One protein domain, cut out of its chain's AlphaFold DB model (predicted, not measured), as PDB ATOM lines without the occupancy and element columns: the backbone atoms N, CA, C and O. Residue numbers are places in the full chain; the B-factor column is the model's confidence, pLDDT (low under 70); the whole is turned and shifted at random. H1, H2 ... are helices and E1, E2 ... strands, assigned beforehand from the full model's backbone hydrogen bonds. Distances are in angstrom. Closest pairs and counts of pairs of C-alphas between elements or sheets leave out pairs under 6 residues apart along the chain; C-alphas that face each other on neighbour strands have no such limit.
ATOM      1  N   ASP A 608     156.536 209.300  71.913       93.62
ATOM      2  CA  ASP A 608     156.489 208.638  73.217       93.62
ATOM      3  C   ASP A 608     157.333 209.370  74.285       93.62
ATOM      4  O   ASP A 608     156.975 209.290  75.467       93.62
ATOM      5  N   PHE A 609     158.378 210.117  73.882       93.94
ATOM      6  CA  PHE A 609     159.133 211.066  74.720       93.94
ATOM      7  C   PHE A 609     158.352 212.361  74.948       93.94
ATOM      8  O   PHE A 609     158.164 212.754  76.097       93.94
ATOM      9  N   GLN A 610     157.820 212.983  73.895       92.94
ATOM     10  CA  GLN A 610     157.021 214.210  74.013       92.94
ATOM     11  C   GLN A 610     155.798 213.995  74.926       92.94
ATOM     12  O   GLN A 610     155.548 214.756  75.860       92.94
ATOM     13  N   LYS A 611     155.118 212.850  74.785       92.75
ATOM     14  CA  LYS A 611     154.047 212.423  75.700       92.75
ATOM     15  C   LYS A 611     154.512 212.173  77.141       92.75
ATOM     16  O   LYS A 611     153.699 212.244  78.064       92.75
ATOM     17  N   MET A 612     155.782 211.839  77.366       94.12
ATOM     18  CA  MET A 612     156.342 211.744  78.718       94.12
ATOM     19  C   MET A 612     156.594 213.130  79.310       94.12
ATOM     20  O   MET A 612     156.201 213.321  80.456       94.12
ATOM     21  N   GLN A 613     157.174 214.077  78.562       93.44
ATOM     22  CA  GLN A 613     157.414 215.451  79.035       93.44
ATOM     23  C   GLN A 613     156.143 216.071  79.616       93.44
ATOM     24  O   GLN A 613     156.087 216.487  80.772       93.44
ATOM     25  N   GLU A 614     155.084 216.010  78.824       90.00
ATOM     26  CA  GLU A 614     153.791 216.618  79.112       90.00
ATOM     27  C   GLU A 614     153.058 215.912  80.262       90.00
ATOM     28  O   GLU A 614     152.496 216.553  81.154       90.00
ATOM     29  N   GLN A 615     153.146 214.575  80.343       90.56
ATOM     30  CA  GLN A 615     152.651 213.861  81.522       90.56
ATOM     31  C   GLN A 615     153.483 214.160  82.776       90.56
ATOM     32  O   GLN A 615     152.896 214.264  83.850       90.56
ATOM     33  N   LEU A 616     154.807 214.326  82.686       92.56
ATOM     34  CA  LEU A 616     155.651 214.698  83.828       92.56
ATOM     35  C   LEU A 616     155.351 216.119  84.321       92.56
ATOM     36  O   LEU A 616     155.285 216.327  85.531       92.56
ATOM     37  N   THR A 617     155.076 217.069  83.428       91.19
ATOM     38  CA  THR A 617     154.621 218.419  83.799       91.19
ATOM     39  C   THR A 617     153.254 218.384  84.492       91.19
ATOM     40  O   THR A 617     153.134 218.886  85.610       91.19
ATOM     41  N   ALA A 618     152.266 217.664  83.952       90.31
ATOM     42  CA  ALA A 618     150.980 217.474  84.636       90.31
ATOM     43  C   ALA A 618     151.105 216.703  85.975       90.31
ATOM     44  O   ALA A 618     150.327 216.918  86.905       90.31
ATOM     45  N   TRP A 619     152.091 215.807  86.121       93.06
ATOM     46  CA  TRP A 619     152.402 215.169  87.406       93.06
ATOM     47  C   TRP A 619     153.094 216.126  88.393       93.06
ATOM     48  O   TRP A 619     152.794 216.060  89.585       93.06
ATOM     49  N   LYS A 620     153.967 217.035  87.935       92.75
ATOM     50  CA  LYS A 620     154.587 218.084  88.773       92.75
ATOM     51  C   LYS A 620     153.517 218.941  89.442       92.75
ATOM     52  O   LYS A 620     153.663 219.247  90.621       92.75
ATOM     53  N   GLU A 621     152.458 219.283  88.720       91.00
ATOM     54  CA  GLU A 621     151.316 220.038  89.245       91.00
ATOM     55  C   GLU A 621     150.491 219.222  90.251       91.00
ATOM     56  O   GLU A 621     150.125 219.731  91.306       91.00
ATOM     57  N   LEU A 622     150.229 217.939  89.964       91.88
ATOM     58  CA  LEU A 622     149.360 217.099  90.800       91.88
ATOM     59  C   LEU A 622     150.003 216.543  92.078       91.88
ATOM     60  O   LEU A 622     149.282 216.301  93.043       91.88
ATOM     61  N   VAL A 623     151.314 216.269  92.085       94.81
ATOM     62  CA  VAL A 623     152.006 215.664  93.247       94.81
ATOM     63  C   VAL A 623     153.262 216.413  93.701       94.81
ATOM     64  O   VAL A 623     153.805 216.106  94.761       94.81
ATOM     65  N   GLY A 624     153.735 217.400  92.939       93.75
ATOM     66  CA  GLY A 624     154.957 218.145  93.239       93.75
ATOM     67  C   GLY A 624     156.249 217.436  92.809       93.75
ATOM     68  O   GLY A 624     156.388 216.209  92.858       93.75
ATOM     69  N   LYS A 625     157.263 218.235  92.449       93.94
ATOM     70  CA  LYS A 625     158.608 217.760  92.059       93.94
ATOM     71  C   LYS A 625     159.263 216.797  93.080       93.94
ATOM     72  O   LYS A 625     159.886 215.834  92.629       93.94
ATOM     73  N   PRO A 626     159.123 216.961  94.418       95.06
ATOM     74  CA  PRO A 626     159.681 216.008  95.386       95.06
ATOM     75  C   PRO A 626     159.064 214.605  95.292       95.06
ATOM     76  O   PRO A 626     159.779 213.611  95.408       95.06
ATOM     77  N   ALA A 627     157.755 214.515  95.041       95.81
ATOM     78  CA  ALA A 627     157.048 213.246  94.908       95.81
ATOM     79  C   ALA A 627     157.477 212.501  93.632       95.81
ATOM     80  O   ALA A 627     157.810 211.319  93.691       95.81
ATOM     81  N   MET A 628     157.605 213.217  92.506       95.56
ATOM     82  CA  MET A 628     158.179 212.667  91.266       95.56
ATOM     83  C   MET A 628     159.620 212.173  91.464       95.56
ATOM     84  O   MET A 628     159.931 211.042  91.095       95.56
ATOM     85  N   LYS A 629     160.497 212.982  92.090       95.69
ATOM     86  CA  LYS A 629     161.882 212.565  92.389       95.69
ATOM     87  C   LYS A 629     161.915 211.326  93.297       95.69
ATOM     88  O   LYS A 629     162.806 210.495  93.131       95.69
ATOM     89  N   LYS A 630     160.941 211.151  94.205       96.25
ATOM     90  CA  LYS A 630     160.800 209.909  94.982       96.25
ATOM     91  C   LYS A 630     160.459 208.715  94.085       96.25
ATOM     92  O   LYS A 630     161.139 207.704  94.195       96.25
ATOM     93  N   VAL A 631     159.475 208.826  93.186       97.44
ATOM     94  CA  VAL A 631     159.104 207.718  92.280       97.44
ATOM     95  C   VAL A 631     160.277 207.285  91.408       97.44
ATOM     96  O   VAL A 631     160.521 206.085  91.293       97.44
ATOM     97  N   MET A 632     161.038 208.224  90.840       97.44
ATOM     98  CA  MET A 632     162.198 207.856  90.021       97.44
ATOM     99  C   MET A 632     163.265 207.161  90.878       97.44
ATOM    100  O   MET A 632     163.666 206.042  90.557       97.44
ATOM    101  N   LYS A 633     163.604 207.720  92.051       96.88
ATOM    102  CA  LYS A 633     164.538 207.093  93.001       96.88
ATOM    103  C   LYS A 633     164.093 205.692  93.446       96.88
ATOM    104  O   LYS A 633     164.929 204.798  93.537       96.88
ATOM    105  N   ASP A 634     162.800 205.483  93.695       97.56
ATOM    106  CA  ASP A 634     162.228 204.183  94.081       97.56
ATOM    107  C   ASP A 634     162.362 203.117  92.967       97.56
ATOM    108  O   ASP A 634     162.325 201.925  93.264       97.56
ATOM    109  N   ASN A 635     162.525 203.525  91.699       97.81
ATOM    110  CA  ASN A 635     162.776 202.634  90.557       97.81
ATOM    111  C   ASN A 635     164.272 202.559  90.167       97.81
ATOM    112  O   ASN A 635     164.610 201.891  89.193       97.81
ATOM    113  N   GLY A 636     165.171 203.208  90.921       97.38
ATOM    114  CA  GLY A 636     166.607 203.266  90.616       97.38
ATOM    115  C   GLY A 636     166.989 204.303  89.552       97.38
ATOM    116  O   GLY A 636     168.052 204.187  88.950       97.38
ATOM    117  N   TRP A 637     166.129 205.294  89.310       97.81
ATOM    118  CA  TRP A 637     166.295 206.315  88.275       97.81
ATOM    119  C   TRP A 637     166.580 207.703  88.860       97.81
ATOM    120  O   TRP A 637     166.137 208.048  89.963       97.81
ATOM    121  N   LYS A 638     167.280 208.528  88.084       95.31
ATOM    122  CA  LYS A 638     167.431 209.969  88.305       95.31
ATOM    123  C   LYS A 638     166.259 210.710  87.647       95.31
ATOM    124  O   LYS A 638     165.573 210.171  86.783       95.31
ATOM    125  N   LEU A 639     165.998 211.937  88.084       93.50
ATOM    126  CA  LEU A 639     165.036 212.838  87.441       93.50
ATOM    127  C   LEU A 639     165.625 214.225  87.496       93.50
ATOM    128  O   LEU A 639     165.524 214.889  88.532       93.50
ATOM    129  N   ASP A 640     166.217 214.649  86.401       88.25
ATOM    130  CA  ASP A 640     166.810 215.966  86.287       88.25
ATOM    131  C   ASP A 640     166.095 216.760  85.197       88.25
ATOM    132  O   ASP A 640     165.140 216.281  84.577       88.25
ATOM    133  N   LYS A 641     166.399 218.053  85.126       79.31
ATOM    134  CA  LYS A 641     165.682 218.988  84.264       79.31
ATOM    135  C   LYS A 641     166.713 219.867  83.579       79.31
ATOM    136  O   LYS A 641     167.449 220.558  84.282       79.31
ATOM    137  N   TRP A 642     166.747 219.812  82.257       68.00
ATOM    138  CA  TRP A 642     167.733 220.464  81.409       68.00
ATOM    139  C   TRP A 642     166.994 221.195  80.287       68.00
ATOM    140  O   TRP A 642     166.129 220.592  79.661       68.00
ATOM    141  N   ASP A 643     167.292 222.481  80.075       60.00
ATOM    142  CA  ASP A 643     166.677 223.352  79.055       60.00
ATOM    143  C   ASP A 643     165.151 223.159  78.929       60.00
ATOM    144  O   ASP A 643     164.602 222.783  77.899       60.00
ATOM    145  N   ASP A 644     164.479 223.351  80.066       76.94
ATOM    146  CA  ASP A 644     163.054 223.115  80.331       76.94
ATOM    147  C   ASP A 644     162.495 221.680  80.167       76.94
ATOM    148  O   ASP A 644     161.462 221.375  80.773       76.94
ATOM    149  N   GLU A 645     163.205 220.759  79.515       86.62
ATOM    150  CA  GLU A 645     162.845 219.337  79.423       86.62
ATOM    151  C   GLU A 645     163.155 218.537  80.705       86.62
ATOM    152  O   GLU A 645     164.069 218.843  81.472       86.62
ATOM    153  N   TRP A 646     162.408 217.453  80.931       88.12
ATOM    154  CA  TRP A 646     162.702 216.426  81.932       88.12
ATOM    155  C   TRP A 646     163.545 215.298  81.345       88.12
ATOM    156  O   TRP A 646     163.141 214.651  80.377       88.12
ATOM    157  N   GLU A 647     164.641 214.956  82.012       91.81
ATOM    158  CA  GLU A 647     165.453 213.792  81.669       91.81
ATOM    159  C   GLU A 647     165.386 212.755  82.792       91.81
ATOM    160  O   GLU A 647     165.424 213.075  83.986       91.81
ATOM    161  N   VAL A 648     165.214 211.493  82.397       93.94
ATOM    162  CA  VAL A 648     165.095 210.351  83.307       93.94
ATOM    163  C   VAL A 648     166.131 209.324  82.892       93.94
ATOM    164  O   VAL A 648     165.989 208.673  81.859       93.94
ATOM    165  N   GLU A 649     167.173 209.200  83.700       95.62
ATOM    166  CA  GLU A 649     168.258 208.239  83.514       95.62
ATOM    167  C   GLU A 649     168.152 207.093  84.515       95.62
ATOM    168  O   GLU A 649     167.629 207.270  85.615       95.62
ATOM    169  N   ASP A 650     168.713 205.935  84.184       96.25
ATOM    170  CA  ASP A 650     168.961 204.881  85.164       96.25
ATOM    171  C   ASP A 650     170.207 205.164  86.036       96.25
ATOM    172  O   ASP A 650     170.769 206.270  86.058       96.25
ATOM    173  N   ALA A 651     170.613 204.168  86.825       95.00
ATOM    174  CA  ALA A 651     171.788 204.254  87.687       95.00
ATOM    175  C   ALA A 651     173.092 204.442  86.889       95.00
ATOM    176  O   ALA A 651     173.973 205.172  87.344       95.00
ATOM    177  N   ASP A 652     173.172 203.842  85.699       95.38
ATOM    178  CA  ASP A 652     174.353 203.811  84.834       95.38
ATOM    179  C   ASP A 652     174.423 205.025  83.882       95.38
ATOM    180  O   ASP A 652     175.468 205.287  83.293       95.38
ATOM    181  N   GLY A 653     173.336 205.801  83.773       92.88
ATOM    182  CA  GLY A 653     173.245 207.012  82.947       92.88
ATOM    183  C   GLY A 653     172.529 206.816  81.606       92.88
ATOM    184  O   GLY A 653     172.565 207.704  80.761       92.88
ATOM    185  N   ASN A 654     171.866 205.677  81.380       94.00
ATOM    186  CA  ASN A 654     171.109 205.459  80.147       94.00
ATOM    187  C   ASN A 654     169.721 206.105  80.241       94.00
ATOM    188  O   ASN A 654     169.044 205.998  81.266       94.00
ATOM    189  N   ALA A 655     169.251 206.702  79.144       92.38
ATOM    190  CA  ALA A 655     167.904 207.258  79.056       92.38
ATOM    191  C   ALA A 655     166.825 206.171  79.248       92.38
ATOM    192  O   ALA A 655     166.735 205.204  78.484       92.38
ATOM    193  N   VAL A 656     165.971 206.342  80.258       95.12
ATOM    194  CA  VAL A 656     164.901 205.396  80.596       95.12
ATOM    195  C   VAL A 656     163.790 205.470  79.542       95.12
ATOM    196  O   VAL A 656     163.307 206.565  79.247       95.12
ATOM    197  N   PRO A 657     163.301 204.332  79.003       95.44
ATOM    198  CA  PRO A 657     162.228 204.328  78.016       95.44
ATOM    199  C   PRO A 657     161.000 205.137  78.485       95.44
ATOM    200  O   PRO A 657     160.421 204.797  79.524       95.44
ATOM    201  N   PRO A 658     160.535 206.152  77.728       95.44
ATOM    202  CA  PRO A 658     159.503 207.099  78.179       95.44
ATOM    203  C   PRO A 658     158.170 206.484  78.637       95.44
ATOM    204  O   PRO A 658     157.414 207.072  79.415       95.44
ATOM    205  N   LYS A 659     157.864 205.272  78.165       94.56
ATOM    206  CA  LYS A 659     156.721 204.468  78.608       94.56
ATOM    207  C   LYS A 659     156.903 203.913  80.028       94.56
ATOM    208  O   LYS A 659     155.953 203.932  80.806       94.56
ATOM    209  N   SER A 660     158.106 203.465  80.388       96.56
ATOM    210  CA  SER A 660     158.433 202.954  81.728       96.56
ATOM    211  C   SER A 660     158.251 204.031  82.796       96.56
ATOM    212  O   SER A 660     157.674 203.759  83.848       96.56
ATOM    213  N   VAL A 661     158.664 205.264  82.487       96.38
ATOM    214  CA  VAL A 661     158.502 206.443  83.352       96.38
ATOM    215  C   VAL A 661     157.023 206.722  83.644       96.38
ATOM    216  O   VAL A 661     156.616 206.826  84.804       96.38
ATOM    217  N   ARG A 662     156.188 206.769  82.597       94.44
ATOM    218  CA  ARG A 662     154.738 206.998  82.726       94.44
ATOM    219  C   ARG A 662     154.042 205.901  83.535       94.44
ATOM    220  O   ARG A 662     153.239 206.210  84.414       94.44
ATOM    221  N   GLU A 663     154.376 204.634  83.298       95.56
ATOM    222  CA  GLU A 663     153.795 203.512  84.048       95.56
ATOM    223  C   GLU A 663     154.277 203.448  85.511       95.56
ATOM    224  O   GLU A 663     153.518 203.023  86.384       95.56
ATOM    225  N   ALA A 664     155.491 203.919  85.825       97.00
ATOM    226  CA  ALA A 664     155.953 204.061  87.208       97.00
ATOM    227  C   ALA A 664     155.153 205.129  87.974       97.00
ATOM    228  O   ALA A 664     154.669 204.856  89.075       97.00
ATOM    229  N   MET A 665     154.931 206.305  87.370       96.75
ATOM    230  CA  MET A 665     154.114 207.373  87.966       96.75
ATOM    231  C   MET A 665     152.667 206.923  88.215       96.75
ATOM    232  O   MET A 665     152.138 207.117  89.310       96.75
ATOM    233  N   LYS A 666     152.047 206.229  87.250       95.38
ATOM    234  CA  LYS A 666     150.699 205.650  87.408       95.38
ATOM    235  C   LYS A 666     150.625 204.600  88.514       95.38
ATOM    236  O   LYS A 666     149.643 204.557  89.250       95.38
ATOM    237  N   ARG A 667     151.658 203.763  88.658       96.75
ATOM    238  CA  ARG A 667     151.741 202.745  89.719       96.75
ATOM    239  C   ARG A 667     151.886 203.367  91.110       96.75
ATOM    240  O   ARG A 667     151.351 202.812  92.066       96.75
ATOM    241  N   ALA A 668     152.587 204.495  91.221       96.94
ATOM    242  CA  ALA A 668     152.743 205.231  92.474       96.94
ATOM    243  C   ALA A 668     151.462 205.980  92.887       96.94
ATOM    244  O   ALA A 668     151.118 205.999  94.069       96.94
ATOM    245  N   TYR A 669     150.726 206.546  91.923       95.75
ATOM    246  CA  TYR A 669     149.543 207.377  92.172       95.75
ATOM    247  C   TYR A 669     148.287 206.889  91.420       95.75
ATOM    248  O   TYR A 669     147.678 207.661  90.679       95.75
ATOM    249  N   PRO A 670     147.825 205.636  91.621       95.12
ATOM    250  CA  PRO A 670     146.763 205.020  90.811       95.12
ATOM    251  C   PRO A 670     145.364 205.633  91.005       95.12
ATOM    252  O   PRO A 670     144.432 205.291  90.281       95.12
ATOM    253  N   HIS A 671     145.202 206.516  91.994       93.75
ATOM    254  CA  HIS A 671     143.982 207.283  92.254       93.75
ATOM    255  C   HIS A 671     144.001 208.679  91.606       93.75
ATOM    256  O   HIS A 671     142.976 209.359  91.590       93.75
ATOM    257  N   LEU A 672     145.149 209.114  91.074       91.25
ATOM    258  CA  LEU A 672     145.305 210.377  90.363       91.25
ATOM    259  C   LEU A 672     145.379 210.136  88.856       91.25
ATOM    260  O   LEU A 672     145.838 209.101  88.378       91.25
ATOM    261  N   LYS A 673     144.939 211.142  88.104       83.81
ATOM    262  CA  LYS A 673     145.046 211.196  86.648       83.81
ATOM    263  C   LYS A 673     145.558 212.577  86.235       83.81
ATOM    264  O   LYS A 673     144.917 213.555  86.653       83.81
ATOM    265  N   PRO A 674     146.630 212.684  85.423       79.38
ATOM    266  CA  PRO A 674     146.976 213.933  84.744       79.38
ATOM    267  C   PRO A 674     145.814 214.378  83.848       79.38
ATOM    268  O   PRO A 674     144.967 213.563  83.476       79.38
ATOM    269  N   VAL A 675     145.740 215.674  83.534       60.47
ATOM    270  CA  VAL A 675     144.552 216.282  82.901       60.47
ATOM    271  C   VAL A 675     144.184 215.587  81.580       60.47
ATOM    272  O   VAL A 675     143.019 215.253  81.382       60.47
ATOM    273  N   GLY A 676     145.176 215.225  80.760       56.53
ATOM    274  CA  GLY A 676     144.997 214.463  79.514       56.53
ATOM    275  C   GLY A 676     144.626 212.971  79.650       56.53
ATOM    276  O   GLY A 676     144.644 212.260  78.650       56.53
TER     277      GLY A 676
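AT A GLANCE: This is residues 608 to 676 of the 678 residues of an uncharacterized protein of Nocardioides sp. Root1257 (UniProt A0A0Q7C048). A small two-stranded hairpin, E1 and E2, sits at one side of a group of three helices, with E2 beside the first part of H1 and E1 farther out. H1 and H3 lie side by side and run the same way, and H2 crosses H3 at nearly a right angle. The loop after E2, with Asp 652, and the tail after H3, with Val 675, lie toward opposite ends of the whole, and the C-alphas of these two residues are the two farthest apart, at 32.4 A. The printed part has 69 residues, with three named helices and two named strands in the order H1, H2, E1, E2, H3; the sheet has the order E1, E2 and is antiparallel, and the class is mostly helix. The whole is compact, with a radius of gyration of the C-alphas of 10.9 A and spans of 31 by 24 by 20 A.

IN THESE COORDINATES: Strand E1 is residues 640 to 642, 6.7 A from first to last C-alpha, and begins at C-alpha 640 at (166.810, 215.966, 86.287). Strand E2 is residues 645 to 647, 6.5 A long. H1, the longest helix, is residues 608 to 623, 21.7 A long, and begins at C-alpha 608 at (156.489, 208.638, 73.217). H3 is residues 658 to 668, 15.9 A long, and ends at C-alpha 668 at (152.743, 205.231, 92.474). H2 is residues 625 to 634, 14.2 A long.

HOW THE PARTS SIT: E1 and E2 form a hairpin, antiparallel at 140 degrees; N 640 and O 647 are 3.0 A apart and N 645 and O 642 are 2.9 A apart, both within hydrogen-bond range. The closest C-alphas of H1 and E2 are those of Gln 613 and Trp 646, 6.1 A apart. H1 and E1 are apart. H1 and H3 touch, with the closest C-alphas, those of Phe 609 and Pro 658, 5.3 A apart; they run the same way at a shallow tilt of 26 degrees. H2 and H3 touch, with the C-alphas of Val 631 and Met 665 closest at 6.6 A, and are about perpendicular at 80 degrees. H1 and H2 are close but not clearly touching, with the C-alphas of Lys 620 and Met 628 closest at 7.0 A; they run opposite ways at a steep tilt of 61 degrees. In H1, H2 and H3 every O i to N i+4 pair is within hydrogen-bond range.

THE WHOLE: The two C-alphas farthest apart, those of Asp 652 and Val 675, are 32.4 A apart. The printed part, residues 608 to 676, has no cut. The links H1 to H2, H2 to E1 and E1 to E2 are tight, the link E2 to H3 with 10 residues is short, and no link is long. The mean pLDDT of the printed part is 91.5; residues 642 to 643 and 675 to 676 are under 70.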